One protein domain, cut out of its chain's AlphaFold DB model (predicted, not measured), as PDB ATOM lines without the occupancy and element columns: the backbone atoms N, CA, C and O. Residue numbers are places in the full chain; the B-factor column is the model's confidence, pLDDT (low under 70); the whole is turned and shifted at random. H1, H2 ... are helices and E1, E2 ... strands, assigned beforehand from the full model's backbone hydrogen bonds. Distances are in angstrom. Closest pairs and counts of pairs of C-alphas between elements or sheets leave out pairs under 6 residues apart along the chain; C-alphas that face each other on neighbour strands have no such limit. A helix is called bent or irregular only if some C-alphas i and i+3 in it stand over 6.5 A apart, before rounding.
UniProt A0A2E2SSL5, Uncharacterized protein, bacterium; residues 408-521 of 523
ATOM      1  N   THR A 408     -20.803 -13.215   7.505       50.75
ATOM      2  CA  THR A 408     -20.999 -13.954   8.760       50.75
ATOM      3  C   THR A 408     -22.487 -14.045   9.051       50.75
ATOM      4  O   THR A 408     -23.152 -13.014   9.169       50.75
ATOM      5  N   ILE A 409     -23.012 -15.265   9.156       52.16
ATOM      6  CA  ILE A 409     -24.410 -15.520   9.519       52.16
ATOM      7  C   ILE A 409     -24.427 -15.909  11.000       52.16
ATOM      8  O   ILE A 409     -23.772 -16.869  11.398       52.16
ATOM      9  N   GLY A 410     -25.135 -15.136  11.825       41.75
ATOM     10  CA  GLY A 410     -25.300 -15.420  13.250       41.75
ATOM     11  C   GLY A 410     -26.681 -15.999  13.539       41.75
ATOM     12  O   GLY A 410     -27.680 -15.332  13.280       41.75
ATOM     13  N   LEU A 411     -26.730 -17.203  14.110       42.69
ATOM     14  CA  LEU A 411     -27.905 -17.737  14.803       42.69
ATOM     15  C   LEU A 411     -27.489 -18.154  16.223       42.69
ATOM     16  O   LEU A 411     -26.529 -18.903  16.390       42.69
ATOM     17  N   ASP A 412     -28.172 -17.596  17.229       45.22
ATOM     18  CA  ASP A 412     -28.166 -17.959  18.660       45.22
ATOM     19  C   ASP A 412     -26.896 -18.649  19.210       45.22
ATOM     20  O   ASP A 412     -26.930 -19.771  19.708       45.22
ATOM     21  N   ALA A 413     -25.787 -17.897  19.198       50.19
ATOM     22  CA  ALA A 413     -24.473 -18.199  19.793       50.19
ATOM     23  C   ALA A 413     -23.448 -18.994  18.955       50.19
ATOM     24  O   ALA A 413     -22.354 -19.258  19.456       50.19
ATOM     25  N   GLN A 414     -23.701 -19.267  17.670       45.12
ATOM     26  CA  GLN A 414     -22.647 -19.683  16.732       45.12
ATOM     27  C   GLN A 414     -22.609 -18.754  15.511       45.12
ATOM     28  O   GLN A 414     -23.578 -18.632  14.764       45.12
ATOM     29  N   ALA A 415     -21.485 -18.053  15.332       51.12
ATOM     30  CA  ALA A 415     -21.216 -17.244  14.150       51.12
ATOM     31  C   ALA A 415     -20.382 -18.078  13.173       51.12
ATOM     32  O   ALA A 415     -19.251 -18.441  13.494       51.12
ATOM     33  N   VAL A 416     -20.941 -18.383  12.002       57.25
ATOM     34  CA  VAL A 416     -20.206 -19.046  10.917       57.25
ATOM     35  C   VAL A 416     -19.895 -17.999   9.853       57.25
ATOM     36  O   VAL A 416     -20.800 -17.327   9.347       57.25
ATOM     37  N   THR A 417     -18.608 -17.813   9.566       63.47
ATOM     38  CA  THR A 417     -18.117 -16.889   8.538       63.47
ATOM     39  C   THR A 417     -17.873 -17.667   7.257       63.47
ATOM     40  O   THR A 417     -17.024 -18.549   7.241       63.47
ATOM     41  N   TYR A 418     -18.597 -17.304   6.201       69.12
ATOM     42  CA  TYR A 418     -18.409 -17.842   4.862       69.12
ATOM     43  C   TYR A 418     -17.657 -16.838   3.992       69.12
ATOM     44  O   TYR A 418     -17.950 -15.636   4.022       69.12
ATOM     45  N   ASN A 419     -16.692 -17.309   3.210       76.06
ATOM     46  CA  ASN A 419     -16.028 -16.483   2.203       76.06
ATOM     47  C   ASN A 419     -16.841 -16.426   0.891       76.06
ATOM     48  O   ASN A 419     -17.809 -17.163   0.704       76.06
ATOM     49  N   SER A 420     -16.468 -15.537  -0.032       74.50
ATOM     50  CA  SER A 420     -17.189 -15.353  -1.299       74.50
ATOM     51  C   SER A 420     -17.238 -16.612  -2.169       74.50
ATOM     52  O   SER A 420     -18.176 -16.761  -2.947       74.50
ATOM     53  N   GLU A 421     -16.268 -17.518  -2.025       80.62
ATOM     54  CA  GLU A 421     -16.210 -18.780  -2.770       80.62
ATOM     55  C   GLU A 421     -17.182 -19.816  -2.199       80.62
ATOM     56  O   GLU A 421     -17.920 -20.447  -2.945       80.62
ATOM     57  N   GLU A 422     -17.257 -19.943  -0.875       73.50
ATOM     58  CA  GLU A 422     -18.220 -20.810  -0.189       73.50
ATOM     59  C   GLU A 422     -19.658 -20.350  -0.442       73.50
ATOM     60  O   GLU A 422     -20.541 -21.165  -0.699       73.50
ATOM     61  N   ILE A 423     -19.894 -19.034  -0.451       71.88
ATOM     62  CA  ILE A 423     -21.206 -18.468  -0.783       71.88
ATOM     63  C   ILE A 423     -21.600 -18.824  -2.221       71.88
ATOM     64  O   ILE A 423     -22.735 -19.239  -2.447       71.88
ATOM     65  N   ALA A 424     -20.682 -18.695  -3.184       74.81
ATOM     66  CA  ALA A 424     -20.936 -19.074  -4.574       74.81
ATOM     67  C   ALA A 424     -21.163 -20.588  -4.727       74.81
ATOM     68  O   ALA A 424     -22.051 -20.999  -5.468       74.81
ATOM     69  N   PHE A 425     -20.426 -21.412  -3.977       74.75
ATOM     70  CA  PHE A 425     -20.617 -22.861  -3.936       74.75
ATOM     71  C   PHE A 425     -22.020 -23.237  -3.431       74.75
ATOM     72  O   PHE A 425     -22.715 -24.003  -4.091       74.75
ATOM     73  N   PHE A 426     -22.496 -22.652  -2.324       76.44
ATOM     74  CA  PHE A 426     -23.838 -22.936  -1.780       76.44
ATOM     75  C   PHE A 426     -24.993 -22.364  -2.608       76.44
ATOM     76  O   PHE A 426     -26.137 -22.784  -2.439       76.44
ATOM     77  N   GLN A 427     -24.722 -21.407  -3.495       77.00
ATOM     78  CA  GLN A 427     -25.721 -20.923  -4.450       77.00
ATOM     79  C   GLN A 427     -25.986 -21.930  -5.579       77.00
ATOM     80  O   GLN A 427     -27.020 -21.827  -6.241       77.00
ATOM     81  N   GLN A 428     -25.098 -22.909  -5.789       75.06
ATOM     82  CA  GLN A 428     -25.283 -23.934  -6.812       75.06
ATOM     83  C   GLN A 428     -26.305 -25.001  -6.370       75.06
ATOM     84  O   GLN A 428     -26.377 -25.351  -5.187       75.06
ATOM     85  N   PRO A 429     -27.115 -25.553  -7.297       75.88
ATOM     86  CA  PRO A 429     -28.175 -26.496  -6.951       75.88
ATOM     87  C   PRO A 429     -27.630 -27.755  -6.260       75.88
ATOM     88  O   PRO A 429     -26.777 -28.446  -6.806       75.88
ATOM     89  N   GLY A 430     -28.162 -28.085  -5.080       71.50
ATOM     90  CA  GLY A 430     -27.812 -29.316  -4.357       71.50
ATOM     91  C   GLY A 430     -26.493 -29.273  -3.573       71.50
ATOM     92  O   GLY A 430     -26.082 -30.310  -3.055       71.50
ATOM     93  N   MET A 431     -25.849 -28.107  -3.455       79.56
ATOM     94  CA  MET A 431     -24.602 -27.940  -2.699       79.56
ATOM     95  C   MET A 431     -24.858 -27.543  -1.238       79.56
ATOM     96  O   MET A 431     -25.675 -26.671  -0.945       79.56
ATOM     97  N   SER A 432     -24.139 -28.177  -0.309       77.75
ATOM     98  CA  SER A 432     -24.198 -27.913   1.135       77.75
ATOM     99  C   SER A 432     -22.813 -28.055   1.773       77.75
ATOM    100  O   SER A 432     -21.907 -28.630   1.171       77.75
ATOM    101  N   ALA A 433     -22.633 -27.545   2.996       75.75
ATOM    102  CA  ALA A 433     -21.347 -27.598   3.702       75.75
ATOM    103  C   ALA A 433     -20.828 -29.036   3.907       75.75
ATOM    104  O   ALA A 433     -19.623 -29.268   3.836       75.75
ATOM    105  N   ASP A 434     -21.726 -30.010   4.069       75.06
ATOM    106  CA  ASP A 434     -21.374 -31.426   4.241       75.06
ATOM    107  C   ASP A 434     -20.699 -32.019   2.994       75.06
ATOM    108  O   ASP A 434     -19.912 -32.953   3.094       75.06
ATOM    109  N   ARG A 435     -20.956 -31.455   1.804       77.00
ATOM    110  CA  ARG A 435     -20.360 -31.916   0.538       77.00
ATOM    111  C   ARG A 435     -18.873 -31.575   0.426       77.00
ATOM    112  O   ARG A 435     -18.174 -32.208  -0.355       77.00
ATOM    113  N   LEU A 436     -18.388 -30.615   1.217       79.81
ATOM    114  CA  LEU A 436     -16.963 -30.285   1.337       79.81
ATOM    115  C   LEU A 436     -16.243 -31.182   2.365       79.81
ATOM    116  O   LEU A 436     -15.047 -31.023   2.594       79.81
ATOM    117  N   GLN A 437     -16.940 -32.139   2.986       77.00
ATOM    118  CA  GLN A 437     -16.347 -33.121   3.893       77.00
ATOM    119  C   GLN A 437     -16.175 -34.456   3.156       77.00
ATOM    120  O   GLN A 437     -17.143 -35.172   2.914       77.00
ATOM    121  N   HIS A 438     -14.935 -34.791   2.793       75.31
ATOM    122  CA  HIS A 438     -14.575 -36.059   2.150       75.31
ATOM    123  C   HIS A 438     -13.610 -36.860   3.031       75.31
ATOM    124  O   HIS A 438     -12.632 -36.308   3.534       75.31
ATOM    125  N   ASP A 439     -13.859 -38.165   3.171       68.12
ATOM    126  CA  ASP A 439     -12.941 -39.128   3.794       68.12
ATOM    127  C   ASP A 439     -12.195 -39.890   2.686       68.12
ATOM    128  O   ASP A 439     -12.564 -40.995   2.288       68.12
ATOM    129  N   ALA A 440     -11.213 -39.218   2.084       78.56
ATOM    130  CA  ALA A 440     -10.395 -39.737   0.990       78.56
ATOM    131  C   ALA A 440      -8.909 -39.732   1.377       78.56
ATOM    132  O   ALA A 440      -8.483 -39.004   2.272       78.56
ATOM    133  N   SER A 441      -8.094 -40.527   0.675       79.75
ATOM    134  CA  SER A 441      -6.639 -40.596   0.896       79.75
ATOM    135  C   SER A 441      -5.904 -39.287   0.571       79.75
ATOM    136  O   SER A 441      -4.758 -39.117   0.987       79.75
ATOM    137  N   TYR A 442      -6.556 -38.362  -0.143       85.56
ATOM    138  CA  TYR A 442      -6.056 -37.032  -0.471       85.56
ATOM    139  C   TYR A 442      -7.181 -35.987  -0.474       85.56
ATOM    140  O   TYR A 442      -8.358 -36.330  -0.575       85.56
ATOM    141  N   SER A 443      -6.817 -34.708  -0.377       87.69
ATOM    142  CA  SER A 443      -7.746 -33.575  -0.422       87.69
ATOM    143  C   SER A 443      -7.368 -32.559  -1.494       87.69
ATOM    144  O   SER A 443      -6.203 -32.422  -1.870       87.69
ATOM    145  N   VAL A 444      -8.358 -31.818  -1.992       89.50
ATOM    146  CA  VAL A 444      -8.161 -30.776  -3.002       89.50
ATOM    147  C   VAL A 444      -8.605 -29.421  -2.452       89.50
ATOM    148  O   VAL A 444      -9.707 -29.270  -1.928       89.50
ATOM    149  N   THR A 445      -7.732 -28.418  -2.565       90.31
ATOM    150  CA  THR A 445      -8.006 -27.030  -2.168       90.31
ATOM    151  C   THR A 445      -8.092 -26.148  -3.403       90.31
ATOM    152  O   THR A 445      -7.124 -26.062  -4.158       90.31
ATOM    153  N   PHE A 446      -9.225 -25.474  -3.604       91.06
ATOM    154  CA  PHE A 446      -9.397 -24.509  -4.689       91.06
ATOM    155  C   PHE A 446      -9.190 -23.093  -4.163       91.06
ATOM    156  O   PHE A 446      -9.837 -22.657  -3.212       91.06
ATOM    157  N   ILE A 447      -8.281 -22.370  -4.804       88.06
ATOM    158  CA  ILE A 447      -7.930 -20.998  -4.474       88.06
ATOM    159  C   ILE A 447      -8.254 -20.129  -5.682       88.06
ATOM    160  O   ILE A 447      -7.650 -20.268  -6.746       88.06
ATOM    161  N   ASN A 448      -9.202 -19.215  -5.520       86.06
ATOM    162  CA  ASN A 448      -9.516 -18.232  -6.539       86.06
ATOM    163  C   ASN A 448      -8.377 -17.208  -6.633       86.06
ATOM    164  O   ASN A 448      -8.147 -16.448  -5.693       86.06
ATOM    165  N   ALA A 449      -7.672 -17.206  -7.760       83.31
ATOM    166  CA  ALA A 449      -6.640 -16.238  -8.117       83.31
ATOM    167  C   ALA A 449      -7.081 -15.371  -9.312       83.31
ATOM    168  O   ALA A 449      -6.242 -14.839 -10.041       83.31
ATOM    169  N   SER A 450      -8.394 -15.246  -9.531       78.81
ATOM    170  CA  SER A 450      -8.993 -14.426 -10.580       78.81
ATOM    171  C   SER A 450      -9.562 -13.114 -10.018       78.81
ATOM    172  O   SER A 450      -9.795 -12.991  -8.812       78.81
ATOM    173  N   PRO A 451      -9.840 -12.122 -10.881       69.00
ATOM    174  CA  PRO A 451     -10.538 -10.910 -10.481       69.00
ATOM    175  C   PRO A 451     -12.025 -11.139 -10.180       69.00
ATOM    176  O   PRO A 451     -12.675 -10.190  -9.760       69.00
ATOM    177  N   GLN A 452     -12.600 -12.320 -10.433       76.19
ATOM    178  CA  GLN A 452     -14.033 -12.587 -10.274       76.19
ATOM    179  C   GLN A 452     -14.306 -13.362  -8.973       76.19
ATOM    180  O   GLN A 452     -13.874 -14.508  -8.863       76.19
ATOM    181  N   PRO A 453     -15.015 -12.802  -7.971       74.62
ATOM    182  CA  PRO A 453     -15.345 -13.530  -6.748       74.62
ATOM    183  C   PRO A 453     -16.322 -14.673  -7.044       74.62
ATOM    184  O   PRO A 453     -17.278 -14.481  -7.791       74.62
ATOM    185  N   GLY A 454     -16.118 -15.832  -6.418       77.12
ATOM    186  CA  GLY A 454     -16.997 -16.996  -6.557       77.12
ATOM    187  C   GLY A 454     -16.545 -18.040  -7.583       77.12
ATOM    188  O   GLY A 454     -17.102 -19.137  -7.597       77.12
ATOM    189  N   LEU A 455     -15.519 -17.751  -8.395       84.75
ATOM    190  CA  LEU A 455     -15.020 -18.666  -9.431       84.75
ATOM    191  C   LEU A 455     -14.580 -20.026  -8.861       84.75
ATOM    192  O   LEU A 455     -14.857 -21.066  -9.460       84.75
ATOM    193  N   ALA A 456     -13.908 -20.040  -7.706       85.69
ATOM    194  CA  ALA A 456     -13.504 -21.292  -7.073       85.69
ATOM    195  C   ALA A 456     -14.710 -22.066  -6.543       85.69
ATOM    196  O   ALA A 456     -14.731 -23.289  -6.658       85.69
ATOM    197  N   GLY A 457     -15.729 -21.368  -6.038       84.25
ATOM    198  CA  GLY A 457     -16.991 -21.979  -5.626       84.25
ATOM    199  C   GLY A 457     -17.745 -22.644  -6.778       84.25
ATOM    200  O   GLY A 457     -18.171 -23.791  -6.658       84.25
ATOM    201  N   GLU A 458     -17.862 -21.964  -7.919       86.25
ATOM    202  CA  GLU A 458     -18.535 -22.499  -9.109       86.25
ATOM    203  C   GLU A 458     -17.809 -23.717  -9.691       86.25
ATOM    204  O   GLU A 458     -18.427 -24.747  -9.973       86.25
ATOM    205  N   ARG A 459     -16.478 -23.633  -9.835       88.38
ATOM    206  CA  ARG A 459     -15.673 -24.749 -10.354       88.38
ATOM    207  C   ARG A 459     -15.645 -25.925  -9.384       88.38
ATOM    208  O   ARG A 459     -15.687 -27.070  -9.827       88.38
ATOM    209  N   ALA A 460     -15.628 -25.660  -8.078       88.50
ATOM    210  CA  ALA A 460     -15.729 -26.714  -7.081       88.50
ATOM    211  C   ALA A 460     -17.078 -27.431  -7.158       88.50
ATOM    212  O   ALA A 460     -17.100 -28.655  -7.179       88.50
ATOM    213  N   ALA A 461     -18.189 -26.704  -7.290       86.25
ATOM    214  CA  ALA A 461     -19.514 -27.303  -7.444       86.25
ATOM    215  C   ALA A 461     -19.605 -28.231  -8.671       86.25
ATOM    216  O   ALA A 461     -20.243 -29.278  -8.599       86.25
ATOM    217  N   ALA A 462     -18.931 -27.896  -9.774       87.69
ATOM    218  CA  ALA A 462     -18.905 -28.734 -10.975       87.69
ATOM    219  C   ALA A 462     -18.064 -30.020 -10.828       87.69
ATOM    220  O   ALA A 462     -18.333 -31.007 -11.511       87.69
ATOM    221  N   LEU A 463     -17.042 -30.011  -9.963       88.81
ATOM    222  CA  LEU A 463     -16.039 -31.080  -9.854       88.81
ATOM    223  C   LEU A 463     -16.104 -31.879  -8.543       88.81
ATOM    224  O   LEU A 463     -15.406 -32.883  -8.415       88.81
ATOM    225  N   ILE A 464     -16.961 -31.481  -7.597       88.38
ATOM    226  CA  ILE A 464     -17.070 -32.089  -6.261       88.38
ATOM    227  C   ILE A 464     -17.436 -33.581  -6.293       88.38
ATOM    228  O   ILE A 464     -17.058 -34.316  -5.393       88.38
ATOM    229  N   ASP A 465     -18.147 -34.043  -7.328       86.56
ATOM    230  CA  ASP A 465     -18.509 -35.461  -7.486       86.56
ATOM    231  C   ASP A 465     -17.359 -36.320  -8.045       86.56
ATOM    232  O   ASP A 465     -17.420 -37.547  -7.987       86.56
ATOM    233  N   GLN A 466     -16.324 -35.690  -8.611       87.06
ATOM    234  CA  GLN A 466     -15.189 -36.365  -9.253       87.06
ATOM    235  C   GLN A 466     -13.916 -36.302  -8.400       87.06
ATOM    236  O   GLN A 466     -13.065 -37.181  -8.517       87.06
ATOM    237  N   PHE A 467     -13.783 -35.286  -7.541       88.81
ATOM    238  CA  PHE A 467     -12.584 -35.042  -6.742       88.81
ATOM    239  C   PHE A 467     -12.933 -34.649  -5.296       88.81
ATOM    240  O   PHE A 467     -13.893 -33.905  -5.084       88.81
ATOM    241  N   PRO A 468     -12.129 -35.062  -4.295       87.44
ATOM    242  CA  PRO A 468     -12.371 -34.756  -2.884       87.44
ATOM    243  C   PRO A 468     -11.986 -33.302  -2.543       87.44
ATOM    244  O   PRO A 468     -10.937 -33.040  -1.947       87.44
ATOM    245  N   ILE A 469     -12.814 -32.332  -2.947       89.62
ATOM    246  CA  ILE A 469     -12.589 -30.899  -2.683       89.62
ATOM    247  C   ILE A 469     -13.054 -30.560  -1.267       89.62
ATOM    248  O   ILE A 469     -14.224 -30.735  -0.930       89.62
ATOM    249  N   THR A 470     -12.137 -30.051  -0.442       84.06
ATOM    250  CA  THR A 470     -12.388 -29.813   0.991       84.06
ATOM    251  C   THR A 470     -12.318 -28.353   1.404       84.06
ATOM    252  O   THR A 470     -12.801 -27.985   2.473       84.06
ATOM    253  N   THR A 471     -11.657 -27.501   0.620       85.81
ATOM    254  CA  THR A 471     -11.378 -26.122   1.037       85.81
ATOM    255  C   THR A 471     -11.453 -25.171  -0.145       85.81
ATOM    256  O   THR A 471     -10.845 -25.415  -1.187       85.81
ATOM    257  N   LEU A 472     -12.184 -24.071   0.046       86.81
ATOM    258  CA  LEU A 472     -12.334 -22.980  -0.912       86.81
ATOM    259  C   LEU A 472     -11.735 -21.713  -0.307       86.81
ATOM    260  O   LEU A 472     -12.076 -21.341   0.814       86.81
ATOM    261  N   ALA A 473     -10.839 -21.050  -1.028       83.50
ATOM    262  CA  ALA A 473     -10.168 -19.842  -0.560       83.50
ATOM    263  C   ALA A 473      -9.974 -18.827  -1.693       83.50
ATOM    264  O   ALA A 473     -10.167 -19.131  -2.868       83.50
ATOM    265  N   THR A 474      -9.544 -17.619  -1.339       82.00
ATOM    266  CA  THR A 474      -9.183 -16.566  -2.296       82.00
ATOM    267  C   THR A 474      -7.734 -16.146  -2.060       82.00
ATOM    268  O   THR A 474      -7.331 -15.937  -0.914       82.00
ATOM    269  N   ASP A 475      -6.956 -16.000  -3.132       76.75
ATOM    270  CA  ASP A 475      -5.625 -15.386  -3.111       76.75
ATOM    271  C   ASP A 475      -5.741 -13.904  -3.498       76.75
ATOM    272  O   ASP A 475      -6.475 -13.533  -4.411       76.75
ATOM    273  N   ALA A 476      -4.989 -13.039  -2.816       66.88
ATOM    274  CA  ALA A 476      -4.879 -11.631  -3.191       66.88
ATOM    275  C   ALA A 476      -4.060 -11.438  -4.483       66.88
ATOM    276  O   ALA A 476      -4.129 -10.382  -5.118       66.88
ATOM    277  N   THR A 477      -3.265 -12.439  -4.862       71.06
ATOM    278  CA  THR A 477      -2.386 -12.393  -6.029       71.06
ATOM    279  C   THR A 477      -3.112 -12.921  -7.264       71.06
ATOM    280  O   THR A 477      -3.309 -14.126  -7.404       71.06
ATOM    281  N   ILE A 478      -3.472 -12.023  -8.186       76.12
ATOM    282  CA  ILE A 478      -4.116 -12.403  -9.449       76.12
ATOM    283  C   ILE A 478      -3.109 -13.137 -10.340       76.12
ATOM    284  O   ILE A 478      -1.998 -12.649 -10.569       76.12
ATOM    285  N   ARG A 479      -3.501 -14.301 -10.861       74.94
ATOM    286  CA  ARG A 479      -2.698 -15.111 -11.784       74.94
ATOM    287  C   ARG A 479      -3.301 -15.084 -13.181       74.94
ATOM    288  O   ARG A 479      -4.507 -14.964 -13.339       74.94
ATOM    289  N   THR A 480      -2.444 -15.206 -14.192       77.56
ATOM    290  CA  THR A 480      -2.869 -15.248 -15.600       77.56
ATOM    291  C   THR A 480      -3.286 -16.641 -16.054       77.56
ATOM    292  O   THR A 480      -4.095 -16.742 -16.959       77.56
ATOM    293  N   ASN A 481      -2.748 -17.699 -15.438       82.69
ATOM    294  CA  ASN A 481      -3.059 -19.087 -15.779       82.69
ATOM    295  C   ASN A 481      -3.439 -19.861 -14.517       82.69
ATOM    296  O   ASN A 481      -2.865 -19.623 -13.446       82.69
ATOM    297  N   SER A 482      -4.350 -20.823 -14.666       88.31
ATOM    298  CA  SER A 482      -4.654 -21.787 -13.613       88.31
ATOM    299  C   SER A 482      -3.447 -22.701 -13.383       88.31
ATOM    300  O   SER A 482      -2.770 -23.092 -14.334       88.31
ATOM    301  N   VAL A 483      -3.133 -23.025 -12.130       89.25
ATOM    302  CA  VAL A 483      -1.971 -23.856 -11.769       89.25
ATOM    303  C   VAL A 483      -2.384 -24.897 -10.740       89.25
ATOM    304  O   VAL A 483      -2.898 -24.542  -9.680       89.25
ATOM    305  N   VAL A 484      -2.102 -26.164 -11.027       89.75
ATOM    306  CA  VAL A 484      -2.294 -27.298 -10.120       89.75
ATOM    307  C   VAL A 484      -0.946 -27.645  -9.495       89.75
ATOM    308  O   VAL A 484      -0.029 -28.121 -10.170       89.75
ATOM    309  N   LEU A 485      -0.817 -27.379  -8.198       88.25
ATOM    310  CA  LEU A 485       0.322 -27.788  -7.386       88.25
ATOM    311  C   LEU A 485       0.014 -29.133  -6.739       88.25
ATOM    312  O   LEU A 485      -0.968 -29.247  -6.002       88.25
ATOM    313  N   PHE A 486       0.856 -30.134  -6.981       88.12
ATOM    314  CA  PHE A 486       0.633 -31.484  -6.470       88.12
ATOM    315  C   PHE A 486       1.919 -32.112  -5.909       88.12
ATOM    316  O   PHE A 486       3.014 -31.830  -6.406       88.12
ATOM    317  N   PRO A 487       1.816 -32.948  -4.863       87.00
ATOM    318  CA  PRO A 487       2.918 -33.774  -4.376       87.00
ATOM    319  C   PRO A 487       3.239 -34.871  -5.400       87.00
ATOM    320  O   PRO A 487       2.337 -35.382  -6.057       87.00
ATOM    321  N   THR A 488       4.506 -35.270  -5.536       83.44
ATOM    322  CA  THR A 488       4.922 -36.267  -6.548       83.44
ATOM    323  C   THR A 488       4.179 -37.606  -6.425       83.44
ATOM    324  O   THR A 488       3.977 -38.278  -7.430       83.44
ATOM    325  N   ASP A 489       3.710 -37.951  -5.224       84.31
ATOM    326  CA  ASP A 489       2.963 -39.182  -4.945       84.31
ATOM    327  C   ASP A 489       1.506 -39.163  -5.456       84.31
ATOM    328  O   ASP A 489       0.884 -40.218  -5.511       84.31
ATOM    329  N   LEU A 490       0.966 -37.992  -5.830       86.69
ATOM    330  CA  LEU A 490      -0.401 -37.812  -6.359       86.69
ATOM    331  C   LEU A 490      -0.397 -37.337  -7.822       86.69
ATOM    332  O   LEU A 490      -1.200 -36.496  -8.238       86.69
ATOM    333  N   GLN A 491       0.595 -37.786  -8.592       85.62
ATOM    334  CA  GLN A 491       0.788 -37.341  -9.969       85.62
ATOM    335  C   GLN A 491      -0.383 -37.733 -10.878       85.62
ATOM    336  O   GLN A 491      -0.802 -36.918 -11.702       85.62
ATOM    337  N   ASP A 492      -0.921 -38.940 -10.721       87.06
ATOM    338  CA  ASP A 492      -2.001 -39.442 -11.572       87.06
ATOM    339  C   ASP A 492      -3.315 -38.684 -11.301       87.06
ATOM    340  O   ASP A 492      -4.011 -38.276 -12.233       87.06
ATOM    341  N   GLU A 493      -3.607 -38.385 -10.032       88.44
ATOM    342  CA  GLU A 493      -4.762 -37.587  -9.612       88.44
ATOM    343  C   GLU A 493      -4.650 -36.131 -10.079       88.44
ATOM    344  O   GLU A 493      -5.645 -35.521 -10.479       88.44
ATOM    345  N   ALA A 494      -3.440 -35.564 -10.059       85.81
ATOM    346  CA  ALA A 494      -3.194 -34.212 -10.544       85.81
ATOM    347  C   ALA A 494      -3.380 -34.098 -12.063       85.81
ATOM    348  O   ALA A 494      -3.946 -33.107 -12.529       85.81
ATOM    349  N   ILE A 495      -2.952 -35.108 -12.830       87.31
ATOM    350  CA  ILE A 495      -3.181 -35.167 -14.280       87.31
ATOM    351  C   ILE A 495      -4.684 -35.212 -14.571       87.31
ATOM    352  O   ILE A 495      -5.166 -34.390 -15.349       87.31
ATOM    353  N   ALA A 496      -5.438 -36.079 -13.887       87.75
ATOM    354  CA  ALA A 496      -6.893 -36.153 -14.043       87.75
ATOM    355  C   ALA A 496      -7.588 -34.818 -13.706       87.75
ATOM    356  O   ALA A 496      -8.490 -34.375 -14.418       87.75
ATOM    357  N   LEU A 497      -7.135 -34.130 -12.651       87.88
ATOM    358  CA  LEU A 497      -7.663 -32.820 -12.265       87.88
ATOM    359  C   LEU A 497      -7.328 -31.727 -13.293       87.88
ATOM    360  O   LEU A 497      -8.146 -30.847 -13.551       87.88
ATOM    361  N   SER A 498      -6.143 -31.790 -13.903       86.81
ATOM    362  CA  SER A 498      -5.737 -30.881 -14.977       86.81
ATOM    363  C   SER A 498      -6.490 -31.130 -16.285       86.81
ATOM    364  O   SER A 498      -6.688 -30.186 -17.042       86.81
ATOM    365  N   GLU A 499      -6.918 -32.360 -16.573       86.56
ATOM    366  CA  GLU A 499      -7.788 -32.648 -17.723       86.56
ATOM    367  C   GLU A 499      -9.198 -32.081 -17.519       86.56
ATOM    368  O   GLU A 499      -9.806 -31.566 -18.458       86.56
ATOM    369  N   ALA A 500      -9.695 -32.115 -16.279       85.50
ATOM    370  CA  ALA A 500     -10.974 -31.517 -15.902       85.50
ATOM    371  C   ALA A 500     -10.945 -29.972 -15.859       85.50
ATOM    372  O   ALA A 500     -11.999 -29.333 -15.895       85.50
ATOM    373  N   LEU A 501      -9.751 -29.365 -15.798       86.19
ATOM    374  CA  LEU A 501      -9.516 -27.918 -15.778       86.19
ATOM    375  C   LEU A 501      -8.680 -27.493 -17.001       86.19
ATOM    376  O   LEU A 501      -7.452 -27.379 -16.902       86.19
ATOM    377  N   PRO A 502      -9.313 -27.264 -18.165       73.75
ATOM    378  CA  PRO A 502      -8.593 -27.029 -19.410       73.75
ATOM    379  C   PRO A 502      -7.655 -25.816 -19.306       73.75
ATOM    380  O   PRO A 502      -8.046 -24.720 -18.928       73.75
ATOM    381  N   GLY A 503      -6.378 -26.018 -19.643       77.19
ATOM    382  CA  GLY A 503      -5.356 -24.964 -19.586       77.19
ATOM    383  C   GLY A 503      -4.668 -24.790 -18.227       77.19
ATOM    384  O   GLY A 503      -3.784 -23.937 -18.109       77.19
ATOM    385  N   ALA A 504      -5.004 -25.600 -17.217       85.62
ATOM    386  CA  ALA A 504      -4.286 -25.587 -15.951       85.62
ATOM    387  C   ALA A 504      -2.866 -26.168 -16.098       85.62
ATOM    388  O   ALA A 504      -2.662 -27.247 -16.647       85.62
ATOM    389  N   LEU A 505      -1.861 -25.443 -15.608       88.00
ATOM    390  CA  LEU A 505      -0.467 -25.878 -15.631       88.00
ATOM    391  C   LEU A 505      -0.168 -26.781 -14.433       88.00
ATOM    392  O   LEU A 505      -0.438 -26.417 -13.289       88.00
ATOM    393  N   LEU A 506       0.452 -27.929 -14.690       88.19
ATOM    394  CA  LEU A 506       0.902 -28.869 -13.665       88.19
ATOM    395  C   LEU A 506       2.276 -28.464 -13.121       88.19
ATOM    396  O   LEU A 506       3.215 -28.247 -13.887       88.19
ATOM    397  N   SER A 507       2.415 -28.405 -11.796       88.06
ATOM    398  CA  SER A 507       3.705 -28.184 -11.137       88.06
ATOM    399  C   SER A 507       3.862 -29.096  -9.922       88.06
ATOM    400  O   SER A 507       3.086 -29.025  -8.969       88.06
ATOM    401  N   ALA A 508       4.884 -29.952  -9.960       85.88
ATOM    402  CA  ALA A 508       5.188 -30.878  -8.878       85.88
ATOM    403  C   ALA A 508       5.899 -30.158  -7.721       85.88
ATOM    404  O   ALA A 508       6.847 -29.398  -7.934       85.88
ATOM    405  N   VAL A 509       5.472 -30.432  -6.490       82.31
ATOM    406  CA  VAL A 509       6.081 -29.913  -5.261       82.31
ATOM    407  C   VAL A 509       6.680 -31.090  -4.481       82.31
ATOM    408  O   VAL A 509       5.980 -32.075  -4.259       82.31
ATOM    409  N   PRO A 510       7.952 -31.031  -4.037       69.38
ATOM    410  CA  PRO A 510       8.642 -32.152  -3.380       69.38
ATOM    411  C   PRO A 510       8.195 -32.406  -1.921       69.38
ATOM    412  O   PRO A 510       8.986 -32.832  -1.083       69.38
ATOM    413  N   THR A 511       6.941 -32.107  -1.585       66.44
ATOM    414  CA  THR A 511       6.358 -32.260  -0.244       66.44
ATOM    415  C   THR A 511       5.550 -33.548  -0.127       66.44
ATOM    416  O   THR A 511       4.752 -33.855  -1.002       66.44
ATOM    417  N   SER A 512       5.669 -34.248   1.005       59.59
ATOM    418  CA  SER A 512       4.868 -35.435   1.361       59.59
ATOM    419  C   SER A 512       3.485 -35.066   1.931       59.59
ATOM    420  O   SER A 512       3.047 -35.610   2.946       59.59
ATOM    421  N   THR A 513       2.840 -34.047   1.367       73.25
ATOM    422  CA  THR A 513       1.490 -33.618   1.765       73.25
ATOM    423  C   THR A 513       0.454 -34.420   0.995       73.25
ATOM    424  O   THR A 513       0.659 -34.670  -0.180       73.25
ATOM    425  N   THR A 514      -0.688 -34.748   1.592       81.00
ATOM    426  CA  THR A 514      -1.807 -35.423   0.906       81.00
ATOM    427  C   THR A 514      -2.791 -34.433   0.268       81.00
ATOM    428  O   THR A 514      -3.974 -34.731   0.131       81.00
ATOM    429  N   THR A 515      -2.337 -33.228  -0.095       85.56
ATOM    430  CA  THR A 515      -3.208 -32.143  -0.579       85.56
ATOM    431  C   THR A 515      -2.739 -31.606  -1.925       85.56
ATOM    432  O   THR A 515      -1.575 -31.237  -2.077       85.56
ATOM    433  N   ILE A 516      -3.668 -31.515  -2.876       87.50
ATOM    434  CA  ILE A 516      -3.489 -30.854  -4.171       87.50
ATOM    435  C   ILE A 516      -4.056 -29.433  -4.064       87.50
ATOM    436  O   ILE A 516      -5.192 -29.245  -3.625       87.50
ATOM    437  N   VAL A 517      -3.280 -28.421  -4.455       89.38
ATOM    438  CA  VAL A 517      -3.694 -27.010  -4.403       89.38
ATOM    439  C   VAL A 517      -3.880 -26.481  -5.816       89.38
ATOM    440  O   VAL A 517      -2.936 -26.443  -6.602       89.38
ATOM    441  N   VAL A 518      -5.091 -26.031  -6.129       89.00
ATOM    442  CA  VAL A 518      -5.443 -25.476  -7.434       89.00
ATOM    443  C   VAL A 518      -5.625 -23.975  -7.310       89.00
ATOM    444  O   VAL A 518      -6.534 -23.509  -6.631       89.00
ATOM    445  N   TYR A 519      -4.788 -23.217  -8.005       88.44
ATOM    446  CA  TYR A 519      -5.020 -21.798  -8.233       88.44
ATOM    447  C   TYR A 519      -5.818 -21.635  -9.519       88.44
ATOM    448  O   TYR A 519      -5.334 -22.024 -10.578       88.44
ATOM    449  N   LEU A 520      -7.016 -21.067  -9.429       86.62
ATOM    450  CA  LEU A 520      -7.890 -20.820 -10.573       86.62
ATOM    451  C   LEU A 520      -7.705 -19.387 -11.072       86.62
ATOM    452  O   LEU A 520      -7.886 -18.437 -10.309       86.62
ATOM    453  N   ALA A 521      -7.344 -19.241 -12.343       82.44
ATOM    454  CA  ALA A 521      -7.358 -17.973 -13.064       82.44
ATOM    455  C   ALA A 521      -8.589 -17.896 -13.983       82.44
ATOM    456  O   ALA A 521      -9.255 -18.901 -14.227       82.44
TER     457      ALA A 521
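Overview. This is residues 408 to 521 of the 523 residues of an uncharacterized protein of bacterium (UniProt A0A2E2SSL5). A strongly twisted sheet of five strands has three helices, H1, H3 and H4, over one face and no named helix over the other, while a thin hairpin, E1 and E2, reaches away from this body, with residues 410 to 415 sticking out free. The short helix H2 sits beside edge strand E4. The printed part has 114 residues, in the order E1 E2 H1 H2 E3 H3 E4 E5 H4 E6 E7; the large sheet is mixed, with strand order E4 E3 E7 E5 E6, and the class is mixed, helices and strands. The whole is compact, with a radius of gyration of the C-alphas of 14.3 A, and spans 45 by 32 by 25 A, the hairpin adding to the length.

Along the chain. In the large sheet, E4 is residues 469 to 474, 14.7 A long, E3 443 to 448, 16.6 A, E7 515 to 520, 15.8 A, E5 483 to 487, 13.3 A, and E6 505 to 509, 12.9 A. H4, residues 488 to 500, is 19.0 A long and irregular, with C-alphas 489 and 492 8.3 A apart. H3 is residues 455 to 463, 12.5 A, H1 420 to 427, 10.7 A, and H2 433 to 436. E1, residues 408 to 411, begins at C-alpha 408 (-20.999, -13.954, 8.760); E2 is residues 414 to 419, 16.3 A. E7 ends at C-alpha 520 (-7.890, -20.820, -10.573).

Arrangement. E3 and E7 are parallel, with N 447 and O 518 2.8 A apart. E4 and E3 are parallel, with N 448 and O 473 at 2.8 A. E7 and E5 are antiparallel, with N 485 and O 517 at 2.8 A. E5 and E6 are parallel, with N 484 and O 505 at 2.8 A. E3, H3, E4 and E5, H4, E6 are strand-helix-strand units, parallel neighbour strands with a helix between, each with a right-handed crossover. The sheet and H1, H3 and H4, on the same face, make two layers. H3 runs along the strands over E3, at a height over the sheet of 8.9 A. H4 runs along the strands over E5, at 8.1 A. H1 stands up from the sheet over E4, and touches H3 at a steep tilt of 42 degrees, the closest C-alphas, of Phe 425 and Gly 457, being 4.1 A apart. H2 stands at the sheet's level. E1 and E2 form an antiparallel hairpin, with N 409 and O 416 at 3.0 A. Every O i to N i+4 pair is within hydrogen-bond range in H1 and H3, and 7 of 9 in H4; H2 is too short for one.

Size, cuts and confidence. The C-alphas farthest apart, of Asp 412 and Thr 488, are 45.4 A apart. The printed part has no cut, and no link is long. Its mean pLDDT is 79.1, with residues 408 to 418, 439, 451, 476 and 510 to 512 under 70.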